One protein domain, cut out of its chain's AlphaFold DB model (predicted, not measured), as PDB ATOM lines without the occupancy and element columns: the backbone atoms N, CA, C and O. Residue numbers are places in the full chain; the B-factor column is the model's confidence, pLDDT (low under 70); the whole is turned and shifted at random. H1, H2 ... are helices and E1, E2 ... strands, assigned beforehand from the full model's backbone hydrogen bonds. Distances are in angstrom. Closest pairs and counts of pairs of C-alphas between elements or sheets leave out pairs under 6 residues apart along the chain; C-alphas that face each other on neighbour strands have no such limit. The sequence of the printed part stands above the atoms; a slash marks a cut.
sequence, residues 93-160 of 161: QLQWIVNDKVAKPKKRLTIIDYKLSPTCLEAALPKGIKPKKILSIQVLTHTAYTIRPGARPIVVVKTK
ATOM      1  N   GLN A  93     109.587 121.358 127.802       94.62
ATOM      2  CA  GLN A  93     109.601 122.394 126.770       94.62
ATOM      3  C   GLN A  93     110.717 122.159 125.752       94.62
ATOM      4  O   GLN A  93     111.858 121.865 126.111       94.62
ATOM      5  N   LEU A  94     110.391 122.370 124.477       94.44
ATOM      6  CA  LEU A  94     111.347 122.304 123.379       94.44
ATOM      7  C   LEU A  94     112.350 123.460 123.461       94.44
ATOM      8  O   LEU A  94     111.978 124.639 123.448       94.44
ATOM      9  N   GLN A  95     113.635 123.122 123.485       94.19
ATOM     10  CA  GLN A  95     114.724 124.072 123.299       94.19
ATOM     11  C   GLN A  95     115.049 124.208 121.811       94.19
ATOM     12  O   GLN A  95     115.176 123.212 121.109       94.19
ATOM     13  N   TRP A  96     115.216 125.435 121.322       95.56
ATOM     14  CA  TRP A  96     115.446 125.693 119.902       95.56
ATOM     15  C   TRP A  96     116.904 126.040 119.636       95.56
ATOM     16  O   TRP A  96     117.465 126.921 120.288       95.56
ATOM     17  N   ILE A  97     117.494 125.376 118.647       95.50
ATOM     18  CA  ILE A  97     118.831 125.653 118.128       95.50
ATOM     19  C   ILE A  97     118.689 125.973 116.643       95.50
ATOM     20  O   ILE A  97     118.262 125.127 115.863       95.50
ATOM     21  N   VAL A  98     119.034 127.194 116.242       95.06
ATOM     22  CA  VAL A  98     118.997 127.640 114.847       95.06
ATOM     23  C   VAL A  98     120.406 127.977 114.396       95.06
ATOM     24  O   VAL A  98     121.038 128.849 114.989       95.06
ATOM     25  N   ASN A  99     120.894 127.308 113.346       93.94
ATOM     26  CA  ASN A  99     122.275 127.450 112.861       93.94
ATOM     27  C   ASN A  99     123.290 127.407 114.026       93.94
ATOM     28  O   ASN A  99     124.087 128.329 114.202       93.94
ATOM     29  N   ASP A 100     123.169 126.375 114.866       92.50
ATOM     30  CA  ASP A 100     124.029 126.099 116.028       92.50
ATOM     31  C   ASP A 100     123.962 127.131 117.174       92.50
ATOM     32  O   ASP A 100     124.727 127.058 118.133       92.50
ATOM     33  N   LYS A 101     123.003 128.066 117.135       94.56
ATOM     34  CA  LYS A 101     122.762 129.048 118.205       94.56
ATOM     35  C   LYS A 101     121.422 128.820 118.885       94.56
ATOM     36  O   LYS A 101     120.411 128.594 118.224       94.56
ATOM     37  N   VAL A 102     121.391 128.940 120.212       94.62
ATOM     38  CA  VAL A 102     120.135 128.875 120.971       94.62
ATOM     39  C   VAL A 102     119.244 130.052 120.576       94.62
ATOM     40  O   VAL A 102     119.670 131.205 120.602       94.62
ATOM     41  N   ALA A 103     118.000 129.755 120.220       94.50
ATOM     42  CA  ALA A 103     117.018 130.743 119.806       94.50
ATOM     43  C   ALA A 103     115.774 130.672 120.693       94.50
ATOM     44  O   ALA A 103     115.399 129.615 121.200       94.50
ATOM     45  N   LYS A 104     115.104 131.809 120.877       94.25
ATOM     46  CA  LYS A 104     113.841 131.857 121.617       94.25
ATOM     47  C   LYS A 104     112.673 131.605 120.657       94.25
ATOM     48  O   LYS A 104     112.562 132.327 119.660       94.25
ATOM     49  N   PRO A 105     111.792 130.631 120.935       94.38
ATOM     50  CA  PRO A 105     110.626 130.395 120.095       94.38
ATOM     51  C   PRO A 105     109.613 131.537 120.202       94.38
ATOM     52  O   PRO A 105     109.579 132.265 121.200       94.38
ATOM     53  N   LYS A 106     108.757 131.681 119.184       93.12
ATOM     54  CA  LYS A 106     107.624 132.626 119.227       93.12
ATOM     55  C   LYS A 106     106.575 132.200 120.248       93.12
ATOM     56  O   LYS A 106     106.064 133.035 120.987       93.12
ATOM     57  N   LYS A 107     106.290 130.899 120.285       92.81
ATOM     58  CA  LYS A 107     105.345 130.264 121.199       92.81
ATOM     59  C   LYS A 107     106.066 129.149 121.945       92.81
ATOM     60  O   LYS A 107     106.804 128.379 121.337       92.81
ATOM     61  N   ARG A 108     105.876 129.075 123.264       92.06
ATOM     62  CA  ARG A 108     106.378 127.941 124.049       92.06
ATOM     63  C   ARG A 108     105.636 126.684 123.609       92.06
ATOM     64  O   ARG A 108     104.416 126.719 123.490       92.06
ATOM     65  N   LEU A 109     106.388 125.621 123.364       93.88
ATOM     66  CA  LEU A 109     105.855 124.350 122.906       93.88
ATOM     67  C   LEU A 109     106.515 123.219 123.686       93.88
ATOM     68  O   LEU A 109     107.731 123.263 123.908       93.88
ATOM     69  N   THR A 110     105.731 122.241 124.114       94.25
ATOM     70  CA  THR A 110     106.231 121.034 124.773       94.25
ATOM     71  C   THR A 110     106.452 119.917 123.762       94.25
ATOM     72  O   THR A 110     105.921 119.933 122.651       94.25
ATOM     73  N   ILE A 111     107.228 118.905 124.139       93.06
ATOM     74  CA  ILE A 111     107.366 117.710 123.302       93.06
ATOM     75  C   ILE A 111     106.041 116.951 123.129       93.06
ATOM     76  O   ILE A 111     105.840 116.306 122.102       93.06
ATOM     77  N   ILE A 112     105.121 117.070 124.093       92.94
ATOM     78  CA  ILE A 112     103.794 116.449 124.038       92.94
ATOM     79  C   ILE A 112     102.927 117.132 122.980       92.94
ATOM     80  O   ILE A 112     102.359 116.440 122.138       92.94
ATOM     81  N   ASP A 113     102.923 118.467 122.933       93.62
ATOM     82  CA  ASP A 113     102.229 119.229 121.883       93.62
ATOM     83  C   ASP A 113     102.692 118.800 120.483       93.62
ATOM     84  O   ASP A 113     101.884 118.583 119.580       93.62
ATOM     85  N   TYR A 114     104.008 118.632 120.313       93.12
ATOM     86  CA  TYR A 114     104.593 118.161 119.060       93.12
ATOM     87  C   TYR A 114     104.158 116.734 118.711       93.12
ATOM     88  O   TYR A 114     103.838 116.461 117.556       93.12
ATOM     89  N   LYS A 115     104.132 115.819 119.688       91.50
ATOM     90  CA  LYS A 115     103.696 114.433 119.466       91.50
ATOM     91  C   LYS A 115     102.221 114.336 119.094       91.50
ATOM     92  O   LYS A 115     101.879 113.499 118.264       91.50
ATOM     93  N   LEU A 116     101.374 115.173 119.688       92.44
ATOM     94  CA  LEU A 116      99.946 115.221 119.378       92.44
ATOM     95  C   LEU A 116      99.677 115.867 118.017       92.44
ATOM     96  O   LEU A 116      98.827 115.394 117.271       92.44
ATOM     97  N   SER A 117     100.399 116.938 117.682       92.88
ATOM     98  CA  SER A 117     100.191 117.679 116.437       92.88
ATOM     99  C   SER A 117     101.505 118.245 115.894       92.88
ATOM    100  O   SER A 117     101.814 119.406 116.155       92.88
ATOM    101  N   PRO A 118     102.267 117.504 115.068       90.88
ATOM    102  CA  PRO A 118     103.578 117.943 114.573       90.88
ATOM    103  C   PRO A 118     103.584 119.300 113.848       90.88
ATOM    104  O   PRO A 118     104.580 120.024 113.871       90.88
ATOM    105  N   THR A 119     102.451 119.681 113.251       91.06
ATOM    106  CA  THR A 119     102.226 120.967 112.570       91.06
ATOM    107  C   THR A 119     102.404 122.185 113.481       91.06
ATOM    108  O   THR A 119     102.705 123.280 113.002       91.06
ATOM    109  N   CYS A 120     102.289 122.022 114.803       91.06
ATOM    110  CA  CYS A 120     102.440 123.117 115.759       91.06
ATOM    111  C   CYS A 120     103.863 123.711 115.798       91.06
ATOM    112  O   CYS A 120     104.036 124.852 116.242       91.06
ATOM    113  N   LEU A 121     104.875 122.986 115.296       92.06
ATOM    114  CA  LEU A 121     106.255 123.475 115.218       92.06
ATOM    115  C   LEU A 121     106.383 124.739 114.374       92.06
ATOM    116  O   LEU A 121     107.154 125.630 114.731       92.06
ATOM    117  N   GLU A 122     105.626 124.846 113.282       91.19
ATOM    118  CA  GLU A 122     105.698 126.005 112.392       91.19
ATOM    119  C   GLU A 122     105.291 127.291 113.126       91.19
ATOM    120  O   GLU A 122     105.985 128.310 113.061       91.19
ATOM    121  N   ALA A 123     104.217 127.219 113.916       90.62
ATOM    122  CA  ALA A 123     103.747 128.330 114.740       90.62
ATOM    123  C   ALA A 123     104.745 128.709 115.852       90.62
ATOM    124  O   ALA A 123     104.788 129.861 116.292       90.62
ATOM    125  N   ALA A 124     105.562 127.754 116.305       93.62
ATOM    126  CA  ALA A 124     106.546 127.949 117.364       93.62
ATOM    127  C   ALA A 124     107.925 128.427 116.867       93.62
ATOM    128  O   ALA A 124     108.744 128.832 117.699       93.62
ATOM    129  N   LEU A 125     108.170 128.457 115.546       94.06
ATOM    130  CA  LEU A 125     109.454 128.858 114.958       94.06
ATOM    131  C   LEU A 125     109.999 130.161 115.573       94.06
ATOM    132  O   LEU A 125     109.242 131.127 115.723       94.06
ATOM    133  N   PRO A 126     111.307 130.244 115.884       93.69
ATOM    134  CA  PRO A 126     111.921 131.459 116.406       93.69
ATOM    135  C   PRO A 126     111.685 132.696 115.532       93.69
ATOM    136  O   PRO A 126     111.497 132.619 114.311       93.69
ATOM    137  N   LYS A 127     111.683 133.877 116.162       89.94
ATOM    138  CA  LYS A 127     111.507 135.153 115.449       89.94
ATOM    139  C   LYS A 127     112.598 135.326 114.382       89.94
ATOM    140  O   LYS A 127     113.759 135.026 114.624       89.94
ATOM    141  N   GLY A 128     112.208 135.809 113.200       86.19
ATOM    142  CA  GLY A 128     113.115 136.039 112.067       86.19
ATOM    143  C   GLY A 128     113.333 134.834 111.145       86.19
ATOM    144  O   GLY A 128     113.786 135.020 110.016       86.19
ATOM    145  N   ILE A 129     112.945 133.621 111.554       90.38
ATOM    146  CA  ILE A 129     113.049 132.438 110.695       90.38
ATOM    147  C   ILE A 129     111.858 132.382 109.744       90.38
ATOM    148  O   ILE A 129     110.702 132.306 110.163       90.38
ATOM    149  N   LYS A 130     112.154 132.444 108.444       90.31
ATOM    150  CA  LYS A 130     111.168 132.282 107.373       90.31
ATOM    151  C   LYS A 130     111.090 130.795 107.002       90.31
ATOM    152  O   LYS A 130     112.138 130.255 106.648       90.31
ATOM    153  N   PRO A 131     109.901 130.161 106.981       88.00
ATOM    154  CA  PRO A 131     109.752 128.754 106.592       88.00
ATOM    155  C   PRO A 131     110.433 128.418 105.256       88.00
ATOM    156  O   PRO A 131     111.164 127.442 105.157       88.00
ATOM    157  N   LYS A 132     110.332 129.317 104.265       90.19
ATOM    158  CA  LYS A 132     110.966 129.176 102.936       90.19
ATOM    159  C   LYS A 132     112.503 129.093 102.954       90.19
ATOM    160  O   LYS A 132     113.100 128.684 101.965       90.19
ATOM    161  N   LYS A 133     113.154 129.538 104.034       91.88
ATOM    162  CA  LYS A 133     114.616 129.488 104.198       91.88
ATOM    163  C   LYS A 133     115.085 128.254 104.975       91.88
ATOM    164  O   LYS A 133     116.292 128.078 105.121       91.88
ATOM    165  N   ILE A 134     114.178 127.431 105.497       93.19
ATOM    166  CA  ILE A 134     114.527 126.240 106.271       93.19
ATOM    167  C   ILE A 134     115.031 125.152 105.319       93.19
ATOM    168  O   ILE A 134     114.389 124.838 104.323       93.19
ATOM    169  N   LEU A 135     116.205 124.607 105.627       93.81
ATOM    170  CA  LEU A 135     116.804 123.470 104.931       93.81
ATOM    171  C   LEU A 135     116.407 122.156 105.596       93.81
ATOM    172  O   LEU A 135     116.098 121.187 104.914       93.81
ATOM    173  N   SER A 136     116.427 122.123 106.928       93.56
ATOM    174  CA  SER A 136     116.041 120.945 107.697       93.56
ATOM    175  C   SER A 136     115.587 121.312 109.104       93.56
ATOM    176  O   SER A 136     116.017 122.320 109.678       93.56
ATOM    177  N   ILE A 137     114.716 120.466 109.651       94.62
ATOM    178  CA  ILE A 137     114.290 120.481 111.048       94.62
ATOM    179  C   ILE A 137     114.504 119.075 111.597       94.62
ATOM    180  O   ILE A 137     114.086 118.098 110.977       94.62
ATOM    181  N   GLN A 138     115.150 118.974 112.752       94.56
ATOM    182  CA  GLN A 138     115.326 117.722 113.479       94.56
ATOM    183  C   GLN A 138     114.848 117.909 114.913       94.56
ATOM    184  O   GLN A 138     115.233 118.873 115.574       94.56
ATOM    185  N   VAL A 139     114.015 116.989 115.395       92.88
ATOM    186  CA  VAL A 139     113.571 116.957 116.791       92.88
ATOM    187  C   VAL A 139     114.325 115.842 117.497       92.88
ATOM    188  O   VAL A 139     114.128 114.665 117.209       92.88
ATOM    189  N   LEU A 140     115.208 116.230 118.408       90.69
ATOM    190  CA  LEU A 140     116.016 115.335 119.217       90.69
ATOM    191  C   LEU A 140     115.322 115.136 120.561       90.69
ATOM    192  O   LEU A 140     115.182 116.068 121.360       90.69
ATOM    193  N   THR A 141     114.882 113.908 120.800       86.00
ATOM    194  CA  THR A 141     114.283 113.479 122.063       86.00
ATOM    195  C   THR A 141     115.164 112.444 122.729       86.00
ATOM    196  O   THR A 141     115.877 111.692 122.067       86.00
ATOM    197  N   HIS A 142     115.083 112.370 124.049       73.38
ATOM    198  CA  HIS A 142     115.826 111.383 124.821       73.38
ATOM    199  C   HIS A 142     115.083 110.047 124.772       73.38
ATOM    200  O   HIS A 142     113.929 109.975 125.189       73.38
ATOM    201  N   THR A 143     115.728 109.004 124.250       61.59
ATOM    202  CA  THR A 143     115.128 107.669 124.063       61.59
ATOM    203  C   THR A 143     115.493 106.660 125.154       61.59
ATOM    204  O   THR A 143     115.098 105.502 125.068       61.59
ATOM    205  N   ALA A 144     116.209 107.060 126.208       54.41
ATOM    206  CA  ALA A 144     116.654 106.133 127.247       54.41
ATOM    207  C   ALA A 144     116.670 106.759 128.642       54.41
ATOM    208  O   ALA A 144     116.862 107.955 128.796       54.41
ATOM    209  N   TYR A 145     116.513 105.897 129.644       51.34
ATOM    210  CA  TYR A 145     116.346 106.135 131.084       51.34
ATOM    211  C   TYR A 145     117.587 106.711 131.810       51.34
ATOM    212  O   TYR A 145     117.586 106.853 133.028       51.34
ATOM    213  N   THR A 146     118.650 107.049 131.079       51.97
ATOM    214  CA  THR A 146     119.932 107.572 131.592       51.97
ATOM    215  C   THR A 146     120.031 109.096 131.456       51.97
ATOM    216  O   THR A 146     121.093 109.667 131.205       51.97
ATOM    217  N   ILE A 147     118.893 109.778 131.582       58.09
ATOM    218  CA  ILE A 147     118.784 111.209 131.305       58.09
ATOM    219  C   ILE A 147     119.345 112.001 132.484       58.09
ATOM    220  O   ILE A 147     118.903 111.847 133.622       58.09
ATOM    221  N   ARG A 148     120.282 112.912 132.199       67.69
ATOM    222  CA  ARG A 148     120.689 113.954 133.150       67.69
ATOM    223  C   ARG A 148     119.440 114.726 133.603       67.69
ATOM    224  O   ARG A 148     118.704 115.174 132.727       67.69
ATOM    225  N   PRO A 149     119.220 114.978 134.905       72.00
ATOM    226  CA  PRO A 149     117.987 115.601 135.402       72.00
ATOM    227  C   PRO A 149     117.556 116.902 134.700       72.00
ATOM    228  O   PRO A 149     116.373 117.211 134.678       72.00
ATOM    229  N   GLY A 150     118.485 117.649 134.089       76.25
ATOM    230  CA  GLY A 150     118.203 118.899 133.372       76.25
ATOM    231  C   GLY A 150     118.024 118.802 131.850       76.25
ATOM    232  O   GLY A 150     117.924 119.844 131.203       76.25
ATOM    233  N   ALA A 151     118.041 117.613 131.241       82.00
ATOM    234  CA  ALA A 151     118.005 117.512 129.782       82.00
ATOM    235  C   ALA A 151     116.617 117.845 129.213       82.00
ATOM    236  O   ALA A 151     115.600 117.304 129.650       82.00
ATOM    237  N   ARG A 152     116.597 118.709 128.195       89.38
ATOM    238  CA  ARG A 152     115.387 119.109 127.467       89.38
ATOM    239  C   ARG A 152     115.360 118.488 126.072       89.38
ATOM    240  O   ARG A 152     116.429 118.212 125.522       89.38
ATOM    241  N   PRO A 153     114.176 118.252 125.491       91.81
ATOM    242  CA  PRO A 153     114.046 117.944 124.073       91.81
ATOM    243  C   PRO A 153     114.481 119.151 123.227       91.81
ATOM    244  O   PRO A 153     114.222 120.302 123.590       91.81
ATOM    245  N   ILE A 154     115.157 118.897 122.106       93.69
ATOM    246  CA  ILE A 154     115.795 119.939 121.290       93.69
ATOM    247  C   ILE A 154     115.228 119.916 119.874       93.69
ATOM    248  O   ILE A 154     115.126 118.861 119.257       93.69
ATOM    249  N   VAL A 155     114.914 121.087 119.329       95.88
ATOM    250  CA  VAL A 155     114.615 121.282 117.910       95.88
ATOM    251  C   VAL A 155     115.796 121.982 117.257       95.88
ATOM    252  O   VAL A 155     116.093 123.138 117.567       95.88
ATOM    253  N   VAL A 156     116.462 121.284 116.345       96.19
ATOM    254  CA  VAL A 156     117.558 121.819 115.540       96.19
ATOM    255  C   VAL A 156     117.003 122.248 114.191       96.19
ATOM    256  O   VAL A 156     116.427 121.442 113.464       96.19
ATOM    257  N   VAL A 157     117.182 123.518 113.850       95.56
ATOM    258  CA  VAL A 157     116.757 124.109 112.580       95.56
ATOM    259  C   VAL A 157     117.991 124.592 111.832       95.56
ATOM    260  O   VAL A 157     118.736 125.447 112.323       95.56
ATOM    261  N   LYS A 158     118.195 124.090 110.615       95.62
ATOM    262  CA  LYS A 158     119.196 124.636 109.693       95.62
ATOM    263  C   LYS A 158     118.505 125.481 108.641       95.62
ATOM    264  O   LYS A 158     117.503 125.069 108.060       95.62
ATOM    265  N   THR A 159     119.037 126.669 108.397       93.31
ATOM    266  CA  THR A 159     118.491 127.622 107.424       93.31
ATOM    267  C   THR A 159     119.545 128.011 106.398       93.31
ATOM    268  O   THR A 159     120.743 127.959 106.677       93.31
ATOM    269  N   LYS A 160     119.105 128.408 105.202       90.19
ATOM    270  CA  LYS A 160     119.967 129.094 104.235       90.19
ATOM    271  C   LYS A 160     120.391 130.435 104.841       90.19
ATOM    272  O   LYS A 160     119.532 131.146 105.373       90.19
TER     273      LYS A 160
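This is residues 93 to 160 of the 161 residues of an uncharacterized protein of Alloprevotella rava F0323 (UniProt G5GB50). A small twisted sheet of four strands, two longer ones beside two short ones, has two short helices off to one side of it, of which H1 only grazes the sheet; the loop between E3 and E4 makes an arm, with residues 143 to 150 sticking out beyond the body. The printed part has 68 residues, with two named helices and four named strands in the order E1, E2, H1, H2, E3, E4. The sheet's order is E2, E1, E4, E3, and it is mixed; the class is mixed, helices and strands, with under half of the residues in named elements. The whole is compact, with a radius of gyration of the C-alphas of 12.0 A and spans of 37 by 25 by 18 A.

E3, residues 134 to 140, is the longest strand and measures 17.0 A from first to last C-alpha. E4, residues 154 to 159, measures 16.1 A and ends with C-alpha 159 at (118.491, 127.622, 107.424). E1, residues 95 to 98, begins with C-alpha 95 at (114.724, 124.072, 123.299) and measures 10.1 A. E2 is residues 101 to 103, 6.2 A long. H1, residues 111 to 116, measures 8.8 A and begins with C-alpha 111 at (107.366, 117.710, 123.302). H2 is residues 120 to 124, 6.5 A long.

The inner strands E1 and E4 are parallel at 16 degrees, with N 155 and O 95 2.8 A apart, within hydrogen-bond range. E4 and the edge strand E3 form an antiparallel hairpin at 167 degrees; N 156 and O 138 are 2.8 A apart, within hydrogen-bond range. E1 and the edge strand E2 form the other hairpin, antiparallel at 125 degrees, with N 98 and O 101 at 2.8 A, within hydrogen-bond range. From edge to edge the strands' lines turn by 84 degrees. E2, H1 and H2, and E3 make a split strand-helix-strand unit, two strands running the same way with E1 and E4 between them in the sheet; its crossover is right-handed. H1 only grazes the sheet, with its residues 111 to 114. H1 and H2 only just touch, and only at the corner by their link, with 3 pairs of C-alphas within 8 A; the closest C-alphas are those of Tyr 114 and Cys 120, 6.3 A apart. H2 is not on the sheet, but only just, with 4 pairs of C-alphas within 10 A. In H1 and H2 every O i to N i+4 pair is within hydrogen-bond range.

The two C-alphas farthest apart are those of Lys 132 and Thr 146, at 37.0 A. Without residues 143 to 150, which stand free, the body spans 28 by 22 by 17 A. The printed part has no cut. The link from E3 to E4 is long, with 13 residues. The mean pLDDT of the printed part is 88.7, and residues 143 to 148 are under 70.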